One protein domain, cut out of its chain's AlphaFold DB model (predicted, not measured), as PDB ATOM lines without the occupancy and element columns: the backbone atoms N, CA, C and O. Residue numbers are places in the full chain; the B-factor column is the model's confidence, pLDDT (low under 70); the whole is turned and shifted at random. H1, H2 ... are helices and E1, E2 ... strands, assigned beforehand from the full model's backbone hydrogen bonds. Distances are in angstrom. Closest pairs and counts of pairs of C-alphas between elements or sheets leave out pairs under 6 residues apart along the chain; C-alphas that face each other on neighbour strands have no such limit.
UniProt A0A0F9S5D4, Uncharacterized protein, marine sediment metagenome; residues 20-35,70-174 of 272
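What this domain is: This is residues 20 to 35 and 70 to 174 of the 272 residues of an uncharacterized protein of marine sediment metagenome (UniProt A0A0F9S5D4). One strongly twisted sheet folds over on itself: the long strands E3, E4 and E7, with E6 beside E7, make one part, and E1, E5 and E8 fold back across it, joined to it where the end of E1 pairs with the end of E3. The single helix H1 is at one end of the long axis, where residues 82 to 88 stick out, and part of the long link from E4 to E5 reaches the other end. The printed part has 121 residues, with eight named strands and one named helix in the order E1 E2 E3 H1 E4 E5 E6 E7 E8; the class is mostly strand. The sheet is branched and mixed, antiparallel but for E4 and E7. The whole is compact, with a radius of gyration of the C-alphas of 15.7 A, yet only just elongated, with spans of 55 by 28 by 27 A.

Where its parts are: E1, residues 20 to 26, begins at C-alpha 20 (150.357, 130.622, 136.312) and is 17.4 A long. E2 is residues 31 to 33, 6.6 A. E3, residues 70 to 79, is 28.3 A long. H1, residues 83 to 94, is 16.5 A long and begins at C-alpha 83 (160.369, 112.281, 128.053). E4, residues 101 to 111, is the longest strand, 32.6 A. E5 is residues 132 to 138, 20.1 A. E6, residues 143 to 150, bends by 60 degrees at residue 146. E7, residues 154 to 163, is 27.4 A long. E8, residues 170 to 173, ends at C-alpha 173 (144.121, 116.679, 142.670).

How they stand to each other: E1 and E5 are antiparallel at 156 degrees, with N 22 and O 135 2.8 A apart. On the other side of E1 is E3, antiparallel, with N 25 and O 78 at 2.8 A. E3 has three neighbours: E1 and E2 on one side, with N 33 and O 72 at 2.8 A, and E4 on the other side, with N 73 and O 108 at 2.9 A. E4 and E7 are parallel at 26 degrees, with N 103 and O 157 at 2.8 A. E6 and E7 form a hairpin, with N 145 and O 158 at 2.8 A. E8 is antiparallel to E5, with N 134 and O 172 at 2.8 A. The closest C-alphas of E5 and E7, those of Val 137 and Ile 163, are 6.9 A apart. H1 only grazes the sheet, with its residues 86 to 93; every O i to N i+4 pair in it is within hydrogen-bond range.

The domain as a whole: The C-alphas of Asn 95 and Asn 115, the two farthest apart, are 55.5 A apart. Residues 36 to 69 are not printed, and C-alphas 35 and 70 are 8.7 A apart across this cut. The link from E4 to E5, residues 112 to 131, is long. Mean pLDDT of the printed part is 82.7; residues 80 to 87, 89, 97 to 99 and 152 to 153 are under 70.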
ATOM      1  N   LEU A  20     149.427 131.731 136.439       81.88
ATOM      2  CA  LEU A  20     150.357 130.622 136.312       81.88
ATOM      3  C   LEU A  20     149.596 129.329 136.570       81.88
ATOM      4  O   LEU A  20     149.034 129.137 137.643       81.88
ATOM      5  N   LYS A  21     149.617 128.428 135.591       84.75
ATOM      6  CA  LYS A  21     149.078 127.077 135.725       84.75
ATOM      7  C   LYS A  21     150.209 126.063 135.669       84.75
ATOM      8  O   LYS A  21     150.951 126.007 134.690       84.75
ATOM      9  N   ILE A  22     150.293 125.231 136.698       85.25
ATOM     10  CA  ILE A  22     151.260 124.146 136.815       85.25
ATOM     11  C   ILE A  22     150.508 122.836 136.981       85.25
ATOM     12  O   ILE A  22     149.579 122.737 137.777       85.25
ATOM     13  N   VAL A  23     150.929 121.819 136.235       83.81
ATOM     14  CA  VAL A  23     150.427 120.454 136.374       83.81
ATOM     15  C   VAL A  23     151.612 119.520 136.550       83.81
ATOM     16  O   VAL A  23     152.582 119.569 135.788       83.81
ATOM     17  N   GLY A  24     151.533 118.660 137.557       83.25
ATOM     18  CA  GLY A  24     152.594 117.715 137.849       83.25
ATOM     19  C   GLY A  24     152.198 116.672 138.873       83.25
ATOM     20  O   GLY A  24     151.023 116.510 139.191       83.25
ATOM     21  N   ASN A  25     153.193 115.954 139.369       84.00
ATOM     22  CA  ASN A  25     153.041 114.959 140.416       84.00
ATOM     23  C   ASN A  25     153.675 115.483 141.702       84.00
ATOM     24  O   ASN A  25     154.737 116.114 141.661       84.00
ATOM     25  N   LEU A  26     153.044 115.202 142.840       88.31
ATOM     26  CA  LEU A  26     153.641 115.480 144.138       88.31
ATOM     27  C   LEU A  26     154.908 114.647 144.323       88.31
ATOM     28  O   LEU A  26     154.919 113.441 144.081       88.31
ATOM     29  N   GLY A  27     155.983 115.300 144.751       85.56
ATOM     30  CA  GLY A  27     157.265 114.653 145.013       85.56
ATOM     31  C   GLY A  27     157.335 113.900 146.337       85.56
ATOM     32  O   GLY A  27     158.226 113.078 146.527       85.56
ATOM     33  N   HIS A  28     156.428 114.216 147.255       88.25
ATOM     34  CA  HIS A  28     156.315 113.637 148.586       88.25
ATOM     35  C   HIS A  28     154.905 113.900 149.126       88.25
ATOM     36  O   HIS A  28     154.185 114.740 148.583       88.25
ATOM     37  N   ASP A  29     154.531 113.220 150.209       90.62
ATOM     38  CA  ASP A  29     153.355 113.586 151.002       90.62
ATOM     39  C   ASP A  29     153.478 115.036 151.473       90.62
ATOM     40  O   ASP A  29     154.570 115.470 151.864       90.62
ATOM     41  N   ASN A  30     152.383 115.794 151.440       92.38
ATOM     42  CA  ASN A  30     152.416 117.165 151.926       92.38
ATOM     43  C   ASN A  30     152.868 117.221 153.384       92.38
ATOM     44  O   ASN A  30     152.472 116.417 154.227       92.38
ATOM     45  N   LYS A  31     153.697 118.217 153.684       93.50
ATOM     46  CA  LYS A  31     154.199 118.467 155.032       93.50
ATOM     47  C   LYS A  31     153.317 119.502 155.702       93.50
ATOM     48  O   LYS A  31     153.047 120.544 155.111       93.50
ATOM     49  N   LEU A  32     152.861 119.204 156.913       94.19
ATOM     50  CA  LEU A  32     152.151 120.162 157.750       94.19
ATOM     51  C   LEU A  32     153.150 120.890 158.642       94.19
ATOM     52  O   LEU A  32     154.019 120.260 159.242       94.19
ATOM     53  N   PHE A  33     152.987 122.197 158.760       94.94
ATOM     54  CA  PHE A  33     153.690 123.025 159.722       94.94
ATOM     55  C   PHE A  33     152.681 123.924 160.421       94.94
ATOM     56  O   PHE A  33     152.179 124.879 159.837       94.94
ATOM     57  N   ASP A  34     152.371 123.612 161.666       93.69
ATOM     58  CA  ASP A  34     151.448 124.365 162.518       93.69
ATOM     59  C   ASP A  34     152.082 124.716 163.869       93.69
ATOM     60  O   ASP A  34     151.518 125.479 164.651       93.69
ATOM     61  N   ARG A  35     153.289 124.205 164.137       93.06
ATOM     62  CA  ARG A  35     154.044 124.456 165.361       93.06
ATOM     63  C   ARG A  35     155.390 125.113 165.095       93.06
ATOM     64  O   ARG A  35     156.040 124.824 164.097       93.06
ATOM     65  N   MET A  70     148.132 129.882 162.729       92.50
ATOM     66  CA  MET A  70     148.121 129.429 161.344       92.50
ATOM     67  C   MET A  70     148.759 128.052 161.165       92.50
ATOM     68  O   MET A  70     149.657 127.649 161.905       92.50
ATOM     69  N   ALA A  71     148.308 127.352 160.129       93.00
ATOM     70  CA  ALA A  71     148.861 126.093 159.662       93.00
ATOM     71  C   ALA A  71     149.248 126.217 158.185       93.00
ATOM     72  O   ALA A  71     148.511 126.781 157.373       93.00
ATOM     73  N   ILE A  72     150.403 125.661 157.837       94.31
ATOM     74  CA  ILE A  72     150.981 125.703 156.497       94.31
ATOM     75  C   ILE A  72     151.092 124.273 155.983       94.31
ATOM     76  O   ILE A  72     151.781 123.444 156.572       94.31
ATOM     77  N   SER A  73     150.439 123.984 154.863       94.31
ATOM     78  CA  SER A  73     150.618 122.734 154.127       94.31
ATOM     79  C   SER A  73     151.546 122.986 152.950       94.31
ATOM     80  O   SER A  73     151.227 123.780 152.068       94.31
ATOM     81  N   GLU A  74     152.676 122.292 152.916       94.44
ATOM     82  CA  GLU A  74     153.701 122.439 151.890       94.44
ATOM     83  C   GLU A  74     153.795 121.193 151.004       94.44
ATOM     84  O   GLU A  74     153.964 120.076 151.502       94.44
ATOM     85  N   GLY A  75     153.766 121.398 149.687       93.81
ATOM     86  CA  GLY A  75     153.977 120.347 148.696       93.81
ATOM     87  C   GLY A  75     154.999 120.744 147.636       93.81
ATOM     88  O   GLY A  75     155.118 121.912 147.269       93.81
ATOM     89  N   THR A  76     155.738 119.763 147.118       92.06
ATOM     90  CA  THR A  76     156.667 119.950 145.991       92.06
ATOM     91  C   THR A  76     156.088 119.296 144.741       92.06
ATOM     92  O   THR A  76     155.697 118.132 144.787       92.06
ATOM     93  N   ILE A  77     156.057 120.018 143.620       88.12
ATOM     94  CA  ILE A  77     155.540 119.542 142.334       88.12
ATOM     95  C   ILE A  77     156.706 119.267 141.394       88.12
ATOM     96  O   ILE A  77     157.458 120.171 141.020       88.12
ATOM     97  N   TYR A  78     156.795 118.024 140.937       82.44
ATOM     98  CA  TYR A  78     157.573 117.681 139.759       82.44
ATOM     99  C   TYR A  78     156.669 117.778 138.541       82.44
ATOM    100  O   TYR A  78     155.639 117.107 138.469       82.44
ATOM    101  N   LEU A  79     157.034 118.643 137.596       77.38
ATOM    102  CA  LEU A  79     156.262 118.821 136.374       77.38
ATOM    103  C   LEU A  79     156.080 117.471 135.676       77.38
ATOM    104  O   LEU A  79     157.050 116.745 135.465       77.38
ATOM    105  N   SER A  80     154.848 117.158 135.274       62.25
ATOM    106  CA  SER A  80     154.562 115.965 134.477       62.25
ATOM    107  C   SER A  80     154.975 116.239 133.030       62.25
ATOM    108  O   SER A  80     154.136 116.460 132.153       62.25
ATOM    109  N   GLN A  81     156.278 116.340 132.790       61.78
ATOM    110  CA  GLN A  81     156.832 116.502 131.458       61.78
ATOM    111  C   GLN A  81     156.965 115.124 130.804       61.78
ATOM    112  O   GLN A  81     157.420 114.166 131.418       61.78
ATOM    113  N   GLY A  82     156.551 115.000 129.543       54.34
ATOM    114  CA  GLY A  82     156.859 113.795 128.772       54.34
ATOM    115  C   GLY A  82     158.372 113.691 128.506       54.34
ATOM    116  O   GLY A  82     159.037 114.728 128.443       54.34
ATOM    117  N   PRO A  83     158.924 112.489 128.235       59.91
ATOM    118  CA  PRO A  83     160.369 112.281 128.053       59.91
ATOM    119  C   PRO A  83     161.017 113.202 127.004       59.91
ATOM    120  O   PRO A  83     162.163 113.628 127.138       59.91
ATOM    121  N   LYS A  84     160.267 113.558 125.951       65.62
ATOM    122  CA  LYS A  84     160.715 114.492 124.904       65.62
ATOM    123  C   LYS A  84     160.873 115.926 125.420       65.62
ATOM    124  O   LYS A  84     161.798 116.622 125.008       65.62
ATOM    125  N   THR A  85     159.975 116.364 126.299       62.91
ATOM    126  CA  THR A  85     160.011 117.699 126.905       62.91
ATOM    127  C   THR A  85     161.165 117.791 127.894       62.91
ATOM    128  O   THR A  85     161.947 118.730 127.795       62.91
ATOM    129  N   GLU A  86     161.364 116.768 128.731       65.44
ATOM    130  CA  GLU A  86     162.496 116.715 129.667       65.44
ATOM    131  C   GLU A  86     163.849 116.769 128.945       65.44
ATOM    132  O   GLU A  86     164.756 117.494 129.353       65.44
ATOM    133  N   ALA A  87     164.002 116.026 127.842       68.50
ATOM    134  CA  ALA A  87     165.229 116.037 127.050       68.50
ATOM    135  C   ALA A  87     165.492 117.407 126.402       68.50
ATOM    136  O   ALA A  87     166.631 117.884 126.377       68.50
ATOM    137  N   ARG A  88     164.438 118.060 125.898       70.69
ATOM    138  CA  ARG A  88     164.525 119.404 125.315       70.69
ATOM    139  C   ARG A  88     164.890 120.444 126.371       70.69
ATOM    140  O   ARG A  88     165.771 121.259 126.111       70.69
ATOM    141  N   ASP A  89     164.253 120.401 127.535       67.75
ATOM    142  CA  ASP A  89     164.513 121.335 128.629       67.75
ATOM    143  C   ASP A  89     165.930 121.132 129.177       67.75
ATOM    144  O   ASP A  89     166.669 122.103 129.320       67.75
ATOM    145  N   ARG A  90     166.387 119.881 129.334       71.69
ATOM    146  CA  ARG A  90     167.778 119.575 129.705       71.69
ATOM    147  C   ARG A  90     168.782 120.146 128.702       71.69
ATOM    148  O   ARG A  90     169.771 120.751 129.106       71.69
ATOM    149  N   LYS A  91     168.521 119.999 127.398       75.62
ATOM    150  CA  LYS A  91     169.361 120.582 126.339       75.62
ATOM    151  C   LYS A  91     169.342 122.114 126.381       75.62
ATOM    152  O   LYS A  91     170.382 122.742 126.225       75.62
ATOM    153  N   ALA A  92     168.177 122.720 126.605       71.88
ATOM    154  CA  ALA A  92     168.041 124.169 126.711       71.88
ATOM    155  C   ALA A  92     168.780 124.731 127.937       71.88
ATOM    156  O   ALA A  92     169.416 125.776 127.823       71.88
ATOM    157  N   ILE A  93     168.733 124.032 129.074       71.38
ATOM    158  CA  ILE A  93     169.460 124.380 130.301       71.38
ATOM    159  C   ILE A  93     170.968 124.259 130.076       71.38
ATOM    160  O   ILE A  93     171.685 125.218 130.337       71.38
ATOM    161  N   ALA A  94     171.441 123.139 129.517       71.62
ATOM    162  CA  ALA A  94     172.864 122.926 129.233       71.62
ATOM    163  C   ALA A  94     173.451 123.976 128.270       71.62
ATOM    164  O   ALA A  94     174.620 124.335 128.378       71.62
ATOM    165  N   ASN A  95     172.635 124.498 127.350       77.31
ATOM    166  CA  ASN A  95     173.044 125.538 126.406       77.31
ATOM    167  C   ASN A  95     173.043 126.956 127.005       77.31
ATOM    168  O   ASN A  95     173.585 127.878 126.393       77.31
ATOM    169  N   ARG A  96     172.422 127.169 128.172       72.94
ATOM    170  CA  ARG A  96     172.409 128.465 128.862       72.94
ATOM    171  C   ARG A  96     173.548 128.497 129.879       72.94
ATOM    172  O   ARG A  96     173.594 127.673 130.789       72.94
ATOM    173  N   LYS A  97     174.439 129.490 129.779       59.97
ATOM    174  CA  LYS A  97     175.363 129.804 130.882       59.97
ATOM    175  C   LYS A  97     174.514 130.101 132.128       59.97
ATOM    176  O   LYS A  97     173.666 130.985 132.070       59.97
ATOM    177  N   ASN A  98     174.718 129.346 133.211       65.31
ATOM    178  CA  ASN A  98     173.954 129.421 134.469       65.31
ATOM    179  C   ASN A  98     172.468 129.013 134.363       65.31
ATOM    180  O   ASN A  98     171.617 129.573 135.053       65.31
ATOM    181  N   GLY A  99     172.122 128.063 133.489       68.06
ATOM    182  CA  GLY A  99     170.766 127.514 133.452       68.06
ATOM    183  C   GLY A  99     170.388 126.840 134.780       68.06
ATOM    184  O   GLY A  99     171.017 125.861 135.171       68.06
ATOM    185  N   LEU A 100     169.346 127.346 135.446       77.00
ATOM    186  CA  LEU A 100     168.796 126.773 136.677       77.00
ATOM    187  C   LEU A 100     167.568 125.914 136.359       77.00
ATOM    188  O   LEU A 100     166.664 126.359 135.647       77.00
ATOM    189  N   THR A 101     167.508 124.704 136.913       78.06
ATOM    190  CA  THR A 101     166.302 123.864 136.828       78.06
ATOM    191  C   THR A 101     165.269 124.350 137.852       78.06
ATOM    192  O   THR A 101     165.597 124.400 139.036       78.06
ATOM    193  N   PRO A 102     164.029 124.704 137.468       80.31
ATOM    194  CA  PRO A 102     163.012 125.091 138.439       80.31
ATOM    195  C   PRO A 102     162.450 123.869 139.175       80.31
ATOM    196  O   PRO A 102     162.099 122.862 138.562       80.31
ATOM    197  N   THR A 103     162.312 123.981 140.493       84.75
ATOM    198  CA  THR A 103     161.491 123.093 141.327       84.75
ATOM    199  C   THR A 103     160.360 123.914 141.921       84.75
ATOM    200  O   THR A 103     160.613 124.956 142.516       84.75
ATOM    201  N   TYR A 104     159.117 123.469 141.766       90.00
ATOM    202  CA  TYR A 104     157.957 124.217 142.243       90.00
ATOM    203  C   TYR A 104     157.534 123.709 143.612       90.00
ATOM    204  O   TYR A 104     157.298 122.513 143.781       90.00
ATOM    205  N   ARG A 105     157.402 124.612 144.578       92.31
ATOM    206  CA  ARG A 105     156.904 124.301 145.915       92.31
ATOM    207  C   ARG A 105     155.707 125.179 146.208       92.31
ATOM    208  O   ARG A 105     155.830 126.392 146.132       92.31
ATOM    209  N   PHE A 106     154.564 124.593 146.533       94.12
ATOM    210  CA  PHE A 106     153.384 125.358 146.917       94.12
ATOM    211  C   PHE A 106     153.158 125.307 148.424       94.12
ATOM    212  O   PHE A 106     153.476 124.311 149.074       94.12
ATOM    213  N   LYS A 107     152.608 126.395 148.962       93.88
ATOM    214  CA  LYS A 107     152.230 126.535 150.367       93.88
ATOM    215  C   LYS A 107     150.781 126.967 150.453       93.88
ATOM    216  O   LYS A 107     150.432 128.028 149.950       93.88
ATOM    217  N   MET A 108     149.961 126.143 151.085       93.25
ATOM    218  CA  MET A 108     148.578 126.469 151.416       93.25
ATOM    219  C   MET A 108     148.514 126.912 152.866       93.25
ATOM    220  O   MET A 108     149.125 126.278 153.729       93.25
ATOM    221  N   PHE A 109     147.764 127.976 153.119       90.88
ATOM    222  CA  PHE A 109     147.623 128.568 154.440       90.88
ATOM    223  C   PHE A 109     146.215 128.327 154.968       90.88
ATOM    224  O   PHE A 109     145.237 128.433 154.233       90.88
ATOM    225  N   SER A 110     146.128 128.006 156.250       90.12
ATOM    226  CA  SER A 110     144.891 127.994 157.018       90.12
ATOM    227  C   SER A 110     145.111 128.841 158.260       90.12
ATOM    228  O   SER A 110     146.193 128.807 158.850       90.12
ATOM    229  N   PHE A 111     144.096 129.600 158.644       90.44
ATOM    230  CA  PHE A 111     144.123 130.470 159.812       90.44
ATOM    231  C   PHE A 111     143.019 130.045 160.770       90.44
ATOM    232  O   PHE A 111     141.994 129.520 160.335       90.44
ATOM    233  N   ALA A 112     143.215 130.297 162.062       89.19
ATOM    234  CA  ALA A 112     142.160 130.078 163.041       89.19
ATOM    235  C   ALA A 112     140.888 130.870 162.678       89.19
ATOM    236  O   ALA A 112     140.971 131.997 162.179       89.19
ATOM    237  N   ASP A 113     139.714 130.293 162.901       85.75
ATOM    238  CA  ASP A 113     138.447 131.000 162.716       85.75
ATOM    239  C   ASP A 113     138.184 132.022 163.844       85.75
ATOM    240  O   ASP A 113     139.011 132.224 164.739       85.75
ATOM    241  N   GLU A 114     137.030 132.690 163.806       83.50
ATOM    242  CA  GLU A 114     136.619 133.668 164.828       83.50
ATOM    243  C   GLU A 114     136.480 133.055 166.235       83.50
ATOM    244  O   GLU A 114     136.552 133.773 167.230       83.50
ATOM    245  N   ASN A 115     136.334 131.729 166.329       82.94
ATOM    246  CA  ASN A 115     136.259 130.987 167.585       82.94
ATOM    247  C   ASN A 115     137.633 130.463 168.044       82.94
ATOM    248  O   ASN A 115     137.723 129.773 169.060       82.94
ATOM    249  N   GLY A 116     138.706 130.768 167.306       79.19
ATOM    250  CA  GLY A 116     140.062 130.304 167.593       79.19
ATOM    251  C   GLY A 116     140.345 128.869 167.141       79.19
ATOM    252  O   GLY A 116     141.369 128.304 167.529       79.19
ATOM    253  N   VAL A 117     139.479 128.262 166.327       82.12
ATOM    254  CA  VAL A 117     139.663 126.896 165.829       82.12
ATOM    255  C   VAL A 117     140.552 126.921 164.592       82.12
ATOM    256  O   VAL A 117     140.185 127.470 163.555       82.12
ATOM    257  N   LEU A 118     141.728 126.296 164.687       86.69
ATOM    258  CA  LEU A 118     142.648 126.140 163.563       86.69
ATOM    259  C   LEU A 118     142.399 124.814 162.837       86.69
ATOM    260  O   LEU A 118     142.696 123.739 163.358       86.69
ATOM    261  N   GLY A 119     141.895 124.903 161.607       84.50
ATOM    262  CA  GLY A 119     141.844 123.774 160.683       84.50
ATOM    263  C   GLY A 119     143.172 123.562 159.952       84.50
ATOM    264  O   GLY A 119     143.974 124.484 159.794       84.50
ATOM    265  N   VAL A 120     143.387 122.352 159.443       86.62
ATOM    266  CA  VAL A 120     144.463 122.074 158.480       86.62
ATOM    267  C   VAL A 120     144.040 122.571 157.092       86.62
ATOM    268  O   VAL A 120     142.853 122.486 156.773       86.62
ATOM    269  N   PRO A 121     144.970 123.065 156.247       88.81
ATOM    270  CA  PRO A 121     144.641 123.432 154.875       88.81
ATOM    271  C   PRO A 121     143.910 122.317 154.122       88.81
ATOM    272  O   PRO A 121     144.195 121.126 154.299       88.81
ATOM    273  N   LYS A 122     142.973 122.725 153.265       83.12
ATOM    274  CA  LYS A 122     142.119 121.824 152.493       83.12
ATOM    275  C   LYS A 122     142.937 120.772 151.737       83.12
ATOM    276  O   LYS A 122     144.015 121.055 151.221       83.12
ATOM    277  N   ASP A 123     142.414 119.548 151.685       83.31
ATOM    278  CA  ASP A 123     142.994 118.404 150.972       83.31
ATOM    279  C   ASP A 123     144.402 117.980 151.429       83.31
ATOM    280  O   ASP A 123     144.947 117.032 150.868       83.31
ATOM    281  N   HIS A 124     144.981 118.588 152.475       89.00
ATOM    282  CA  HIS A 124     146.319 118.251 152.974       89.00
ATOM    283  C   HIS A 124     146.511 116.741 153.172       89.00
ATOM    284  O   HIS A 124     147.491 116.170 152.698       89.00
ATOM    285  N   GLN A 125     145.549 116.082 153.826       85.56
ATOM    286  CA  GLN A 125     145.616 114.644 154.104       85.56
ATOM    287  C   GLN A 125     145.540 113.781 152.833       85.56
ATOM    288  O   GLN A 125     146.079 112.674 152.814       85.56
ATOM    289  N   ASN A 126     144.930 114.306 151.767       84.00
ATOM    290  CA  ASN A 126     144.756 113.635 150.479       84.00
ATOM    291  C   ASN A 126     145.922 113.919 149.510       84.00
ATOM    292  O   ASN A 126     146.051 113.270 148.473       84.00
ATOM    293  N   MET A 127     146.807 114.868 149.836       87.81
ATOM    294  CA  MET A 127     147.980 115.208 149.029       87.81
ATOM    295  C   MET A 127     149.148 114.258 149.319       87.81
ATOM    296  O   MET A 127     150.066 114.559 150.085       87.81
ATOM    297  N   LYS A 128     149.082 113.082 148.689       88.25
ATOM    298  CA  LYS A 128     150.060 111.994 148.808       88.25
ATOM    299  C   LYS A 128     151.110 112.002 147.703       88.25
ATOM    300  O   LYS A 128     150.858 112.456 146.587       88.25
ATOM    301  N   SER A 129     152.290 111.469 148.011       88.44
ATOM    302  CA  SER A 129     153.380 111.310 147.048       88.44
ATOM    303  C   SER A 129     152.898 110.637 145.760       88.44
ATOM    304  O   SER A 129     152.164 109.650 145.786       88.44
ATOM    305  N   GLY A 130     153.293 111.185 144.612       82.75
ATOM    306  CA  GLY A 130     152.892 110.704 143.293       82.75
ATOM    307  C   GLY A 130     151.515 111.179 142.819       82.75
ATOM    308  O   GLY A 130     151.256 111.091 141.614       82.75
ATOM    309  N   ALA A 131     150.663 111.737 143.688       85.31
ATOM    310  CA  ALA A 131     149.360 112.256 143.284       85.31
ATOM    311  C   ALA A 131     149.516 113.353 142.225       85.31
ATOM    312  O   ALA A 131     150.381 114.229 142.324       85.31
ATOM    313  N   LYS A 132     148.677 113.301 141.188       85.56
ATOM    314  CA  LYS A 132     148.688 114.308 140.131       85.56
ATOM    315  C   LYS A 132     147.946 115.545 140.611       85.56
ATOM    316  O   LYS A 132     146.763 115.455 140.925       85.56
ATOM    317  N   VAL A 133     148.617 116.688 140.617       88.06
ATOM    318  CA  VAL A 133     148.074 117.962 141.086       88.06
ATOM    319  C   VAL A 133     148.126 119.032 140.003       88.06
ATOM    320  O   VAL A 133     149.021 119.060 139.156       88.06
ATOM    321  N   GLU A 134     147.144 119.918 140.049       88.44
ATOM    322  CA  GLU A 134     147.070 121.170 139.316       88.44
ATOM    323  C   GLU A 134     147.114 122.315 140.312       88.44
ATOM    324  O   GLU A 134     146.316 122.353 141.244       88.44
ATOM    325  N   VAL A 135     148.036 123.243 140.094       90.00
ATOM    326  CA  VAL A 135     148.134 124.480 140.857       90.00
ATOM    327  C   VAL A 135     147.912 125.644 139.916       90.00
ATOM    328  O   VAL A 135     148.557 125.743 138.871       90.00
ATOM    329  N   ILE A 136     146.984 126.510 140.293       87.00
ATOM    330  CA  ILE A 136     146.695 127.758 139.605       87.00
ATOM    331  C   ILE A 136     146.983 128.881 140.589       87.00
ATOM    332  O   ILE A 136     146.384 128.924 141.659       87.00
ATOM    333  N   VAL A 137     147.891 129.768 140.204       86.38
ATOM    334  CA  VAL A 137     148.187 131.006 140.918       86.38
ATOM    335  C   VAL A 137     147.699 132.170 140.071       86.38
ATOM    336  O   VAL A 137     148.054 132.264 138.892       86.38
ATOM    337  N   VAL A 138     146.899 133.044 140.664       83.81
ATOM    338  CA  VAL A 138     146.349 134.235 140.030       83.81
ATOM    339  C   VAL A 138     146.727 135.486 140.812       83.81
ATOM    340  O   VAL A 138     146.851 135.479 142.029       83.81
ATOM    341  N   ASN A 139     146.885 136.602 140.105       76.38
ATOM    342  CA  ASN A 139     147.049 137.934 140.702       76.38
ATOM    343  C   ASN A 139     148.324 138.148 141.553       76.38
ATOM    344  O   ASN A 139     148.513 139.248 142.070       76.38
ATOM    345  N   HIS A 140     149.226 137.165 141.660       80.56
ATOM    346  CA  HIS A 140     150.551 137.323 142.274       80.56
ATOM    347  C   HIS A 140     151.592 136.365 141.673       80.56
ATOM    348  O   HIS A 140     151.244 135.379 141.035       80.56
ATOM    349  N   GLN A 141     152.879 136.697 141.811       83.31
ATOM    350  CA  GLN A 141     153.980 135.965 141.173       83.31
ATOM    351  C   GLN A 141     154.598 134.916 142.102       83.31
ATOM    352  O   GLN A 141     154.682 135.107 143.313       83.31
ATOM    353  N   ALA A 142     155.129 133.846 141.505       86.19
ATOM    354  CA  ALA A 142     155.990 132.901 142.209       86.19
ATOM    355  C   ALA A 142     157.243 133.598 142.770       86.19
ATOM    356  O   ALA A 142     157.873 134.402 142.078       86.19
ATOM    357  N   ILE A 143     157.635 133.245 143.993       88.88
ATOM    358  CA  ILE A 143     158.811 133.804 144.662       88.88
ATOM    359  C   ILE A 143     160.014 132.900 144.367       88.88
ATOM    360  O   ILE A 143     160.007 131.735 144.772       88.88
ATOM    361  N   PRO A 144     161.055 133.392 143.673       86.81
ATOM    362  CA  PRO A 144     162.288 132.640 143.518       86.81
ATOM    363  C   PRO A 144     163.030 132.590 144.856       86.81
ATOM    364  O   PRO A 144     163.459 133.612 145.389       86.81
ATOM    365  N   CYS A 145     163.204 131.389 145.388       83.25
ATOM    366  CA  CYS A 145     164.064 131.113 146.526       83.25
ATOM    367  C   CYS A 145     165.431 130.671 145.993       83.25
ATOM    368  O   CYS A 145     165.499 129.943 145.001       83.25
ATOM    369  N   GLY A 146     166.502 131.190 146.603       76.81
ATOM    370  CA  GLY A 146     167.871 131.163 146.072       76.81
ATOM    371  C   GLY A 146     168.343 129.806 145.525       76.81
ATOM    372  O   GLY A 146     167.819 128.754 145.900       76.81
ATOM    373  N   PRO A 147     169.333 129.809 144.617       81.12
ATOM    374  CA  PRO A 147     169.769 128.593 143.953       81.12
ATOM    375  C   PRO A 147     170.387 127.603 144.947       81.12
ATOM    376  O   PRO A 147     171.116 127.983 145.858       81.12
ATOM    377  N   PHE A 148     170.141 126.318 144.722       81.38
ATOM    378  CA  PHE A 148     170.726 125.212 145.473       81.38
ATOM    379  C   PHE A 148     171.147 124.096 144.517       81.38
ATOM    380  O   PHE A 148     170.709 124.029 143.367       81.38
ATOM    381  N   VAL A 149     172.030 123.211 144.972       79.00
ATOM    382  CA  VAL A 149     172.552 122.118 144.144       79.00
ATOM    383  C   VAL A 149     171.851 120.816 144.515       79.00
ATOM    384  O   VAL A 149     171.815 120.428 145.678       79.00
ATOM    385  N   THR A 150     171.308 120.115 143.519       72.88
ATOM    386  CA  THR A 150     170.729 118.778 143.693       72.88
ATOM    387  C   THR A 150     171.528 117.732 142.927       72.88
ATOM    388  O   THR A 150     172.006 117.986 141.823       72.88
ATOM    389  N   LYS A 151     171.613 116.505 143.465       73.12
ATOM    390  CA  LYS A 151     172.257 115.371 142.771       73.12
ATOM    391  C   LYS A 151     171.594 115.052 141.421       73.12
ATOM    392  O   LYS A 151     172.267 114.627 140.492       73.12
ATOM    393  N   LYS A 152     170.272 115.245 141.319       69.06
ATOM    394  CA  LYS A 152     169.469 114.868 140.143       69.06
ATOM    395  C   LYS A 152     169.467 115.929 139.039       69.06
ATOM    396  O   LYS A 152     169.422 115.567 137.867       69.06
ATOM    397  N   PHE A 153     169.490 117.213 139.397       66.56
ATOM    398  CA  PHE A 153     169.263 118.312 138.450       66.56
ATOM    399  C   PHE A 153     170.384 119.359 138.422       66.56
ATOM    400  O   PHE A 153     170.300 120.312 137.649       66.56
ATOM    401  N   GLY A 154     171.442 119.195 139.224       75.88
ATOM    402  CA  GLY A 154     172.523 120.174 139.321       75.88
ATOM    403  C   GLY A 154     172.037 121.473 139.963       75.88
ATOM    404  O   GLY A 154     171.300 121.437 140.954       75.88
ATOM    405  N   GLN A 155     172.440 122.622 139.412       79.69
ATOM    406  CA  GLN A 155     171.957 123.917 139.893       79.69
ATOM    407  C   GLN A 155     170.443 124.046 139.668       79.69
ATOM    408  O   GLN A 155     169.928 123.966 138.550       79.69
ATOM    409  N   THR A 156     169.727 124.225 140.766       81.44
ATOM    410  CA  THR A 156     168.270 124.214 140.856       81.44
ATOM    411  C   THR A 156     167.821 125.505 141.530       81.44
ATOM    412  O   THR A 156     168.518 126.019 142.400       81.44
ATOM    413  N   ILE A 157     166.672 126.044 141.134       85.94
ATOM    414  CA  ILE A 157     166.021 127.166 141.815       85.94
ATOM    415  C   ILE A 157     164.659 126.717 142.326       85.94
ATOM    416  O   ILE A 157     163.921 126.031 141.615       85.94
ATOM    417  N   GLU A 158     164.327 127.077 143.559       88.38
ATOM    418  CA  GLU A 158     163.003 126.807 144.109       88.38
ATOM    419  C   GLU A 158     162.088 127.972 143.733       88.38
ATOM    420  O   GLU A 158     162.414 129.134 143.949       88.38
ATOM    421  N   LEU A 159     160.945 127.659 143.133       89.94
ATOM    422  CA  LEU A 159     159.883 128.609 142.853       89.94
ATOM    423  C   LEU A 159     158.764 128.352 143.856       89.94
ATOM    424  O   LEU A 159     158.038 127.359 143.744       89.94
ATOM    425  N   MET A 160     158.654 129.234 144.844       92.31
ATOM    426  CA  MET A 160     157.635 129.152 145.879       92.31
ATOM    427  C   MET A 160     156.324 129.767 145.383       92.31
ATOM    428  O   MET A 160     156.281 130.907 144.924       92.31
ATOM    429  N   LEU A 161     155.250 128.994 145.483       93.00
ATOM    430  CA  LEU A 161     153.890 129.344 145.100       93.00
ATOM    431  C   LEU A 161     153.069 129.485 146.380       93.00
ATOM    432  O   LEU A 161     152.795 128.498 147.062       93.00
ATOM    433  N   LEU A 162     152.706 130.708 146.738       92.06
ATOM    434  CA  LEU A 162     151.837 130.949 147.886       92.06
ATOM    435  C   LEU A 162     150.386 130.796 147.427       92.06
ATOM    436  O   LEU A 162     150.004 131.399 146.438       92.06
ATOM    437  N   ILE A 163     149.600 129.954 148.085       91.56
ATOM    438  CA  ILE A 163     148.217 129.685 147.688       91.56
ATOM    439  C   ILE A 163     147.296 130.451 148.627       91.56
ATOM    440  O   ILE A 163     147.140 130.079 149.792       91.56
ATOM    441  N   TYR A 164     146.687 131.506 148.098       84.19
ATOM    442  CA  TYR A 164     145.659 132.302 148.749       84.19
ATOM    443  C   TYR A 164     144.319 132.024 148.063       84.19
ATOM    444  O   TYR A 164     143.979 132.658 147.063       84.19
ATOM    445  N   GLU A 165     143.558 131.057 148.578       80.06
ATOM    446  CA  GLU A 165     142.292 130.636 147.951       80.06
ATOM    447  C   GLU A 165     141.294 131.800 147.815       80.06
ATOM    448  O   GLU A 165     140.652 131.937 146.773       80.06
ATOM    449  N   ASP A 166     141.264 132.714 148.791       77.12
ATOM    450  CA  ASP A 166     140.440 133.932 148.761       77.12
ATOM    451  C   ASP A 166     140.775 134.868 147.583       77.12
ATOM    452  O   ASP A 166     139.931 135.646 147.137       77.12
ATOM    453  N   ASN A 167     141.993 134.778 147.039       75.19
ATOM    454  CA  ASN A 167     142.440 135.558 145.882       75.19
ATOM    455  C   ASN A 167     142.215 134.836 144.541       75.19
ATOM    456  O   ASN A 167     142.565 135.385 143.492       75.19
ATOM    457  N   GLY A 168     141.615 133.641 144.565       79.88
ATOM    458  CA  GLY A 168     141.314 132.820 143.392       79.88
ATOM    459  C   GLY A 168     142.377 131.772 143.051       79.88
ATOM    460  O   GLY A 168     142.248 131.101 142.021       79.88
ATOM    461  N   ASP A 169     143.414 131.616 143.878       88.75
ATOM    462  CA  ASP A 169     144.385 130.534 143.714       88.75
ATOM    463  C   ASP A 169     143.722 129.186 143.983       88.75
ATOM    464  O   ASP A 169     142.828 129.067 144.819       88.75
ATOM    465  N   THR A 170     144.165 128.133 143.298       86.31
ATOM    466  CA  THR A 170     143.635 126.789 143.546       86.31
ATOM    467  C   THR A 170     144.723 125.734 143.506       86.31
ATOM    468  O   THR A 170     145.638 125.793 142.685       86.31
ATOM    469  N   VAL A 171     144.577 124.724 144.360       89.38
ATOM    470  CA  VAL A 171     145.289 123.449 144.262       89.38
ATOM    471  C   VAL A 171     144.243 122.354 144.111       89.38
ATOM    472  O   VAL A 171     143.281 122.299 144.871       89.38
ATOM    473  N   LYS A 172     144.387 121.502 143.094       87.50
ATOM    474  CA  LYS A 172     143.432 120.432 142.777       87.50
ATOM    475  C   LYS A 172     144.156 119.130 142.493       87.50
ATOM    476  O   LYS A 172     145.111 119.111 141.727       87.50
ATOM    477  N   ILE A 173     143.653 118.024 143.023       86.00
ATOM    478  CA  ILE A 173     144.121 116.679 142.670       86.00
ATOM    479  C   ILE A 173     143.363 116.220 141.406       86.00
ATOM    480  O   ILE A 173     142.136 116.198 141.382       86.00
ATOM    481  N   LEU A 174     144.072 115.875 140.325       77.12
ATOM    482  CA  LEU A 174     143.529 115.707 138.963       77.12
ATOM    483  C   LEU A 174     143.040 114.277 138.594       77.12
ATOM    484  O   LEU A 174     143.090 113.948 137.406       77.12
TER     485      LEU A 174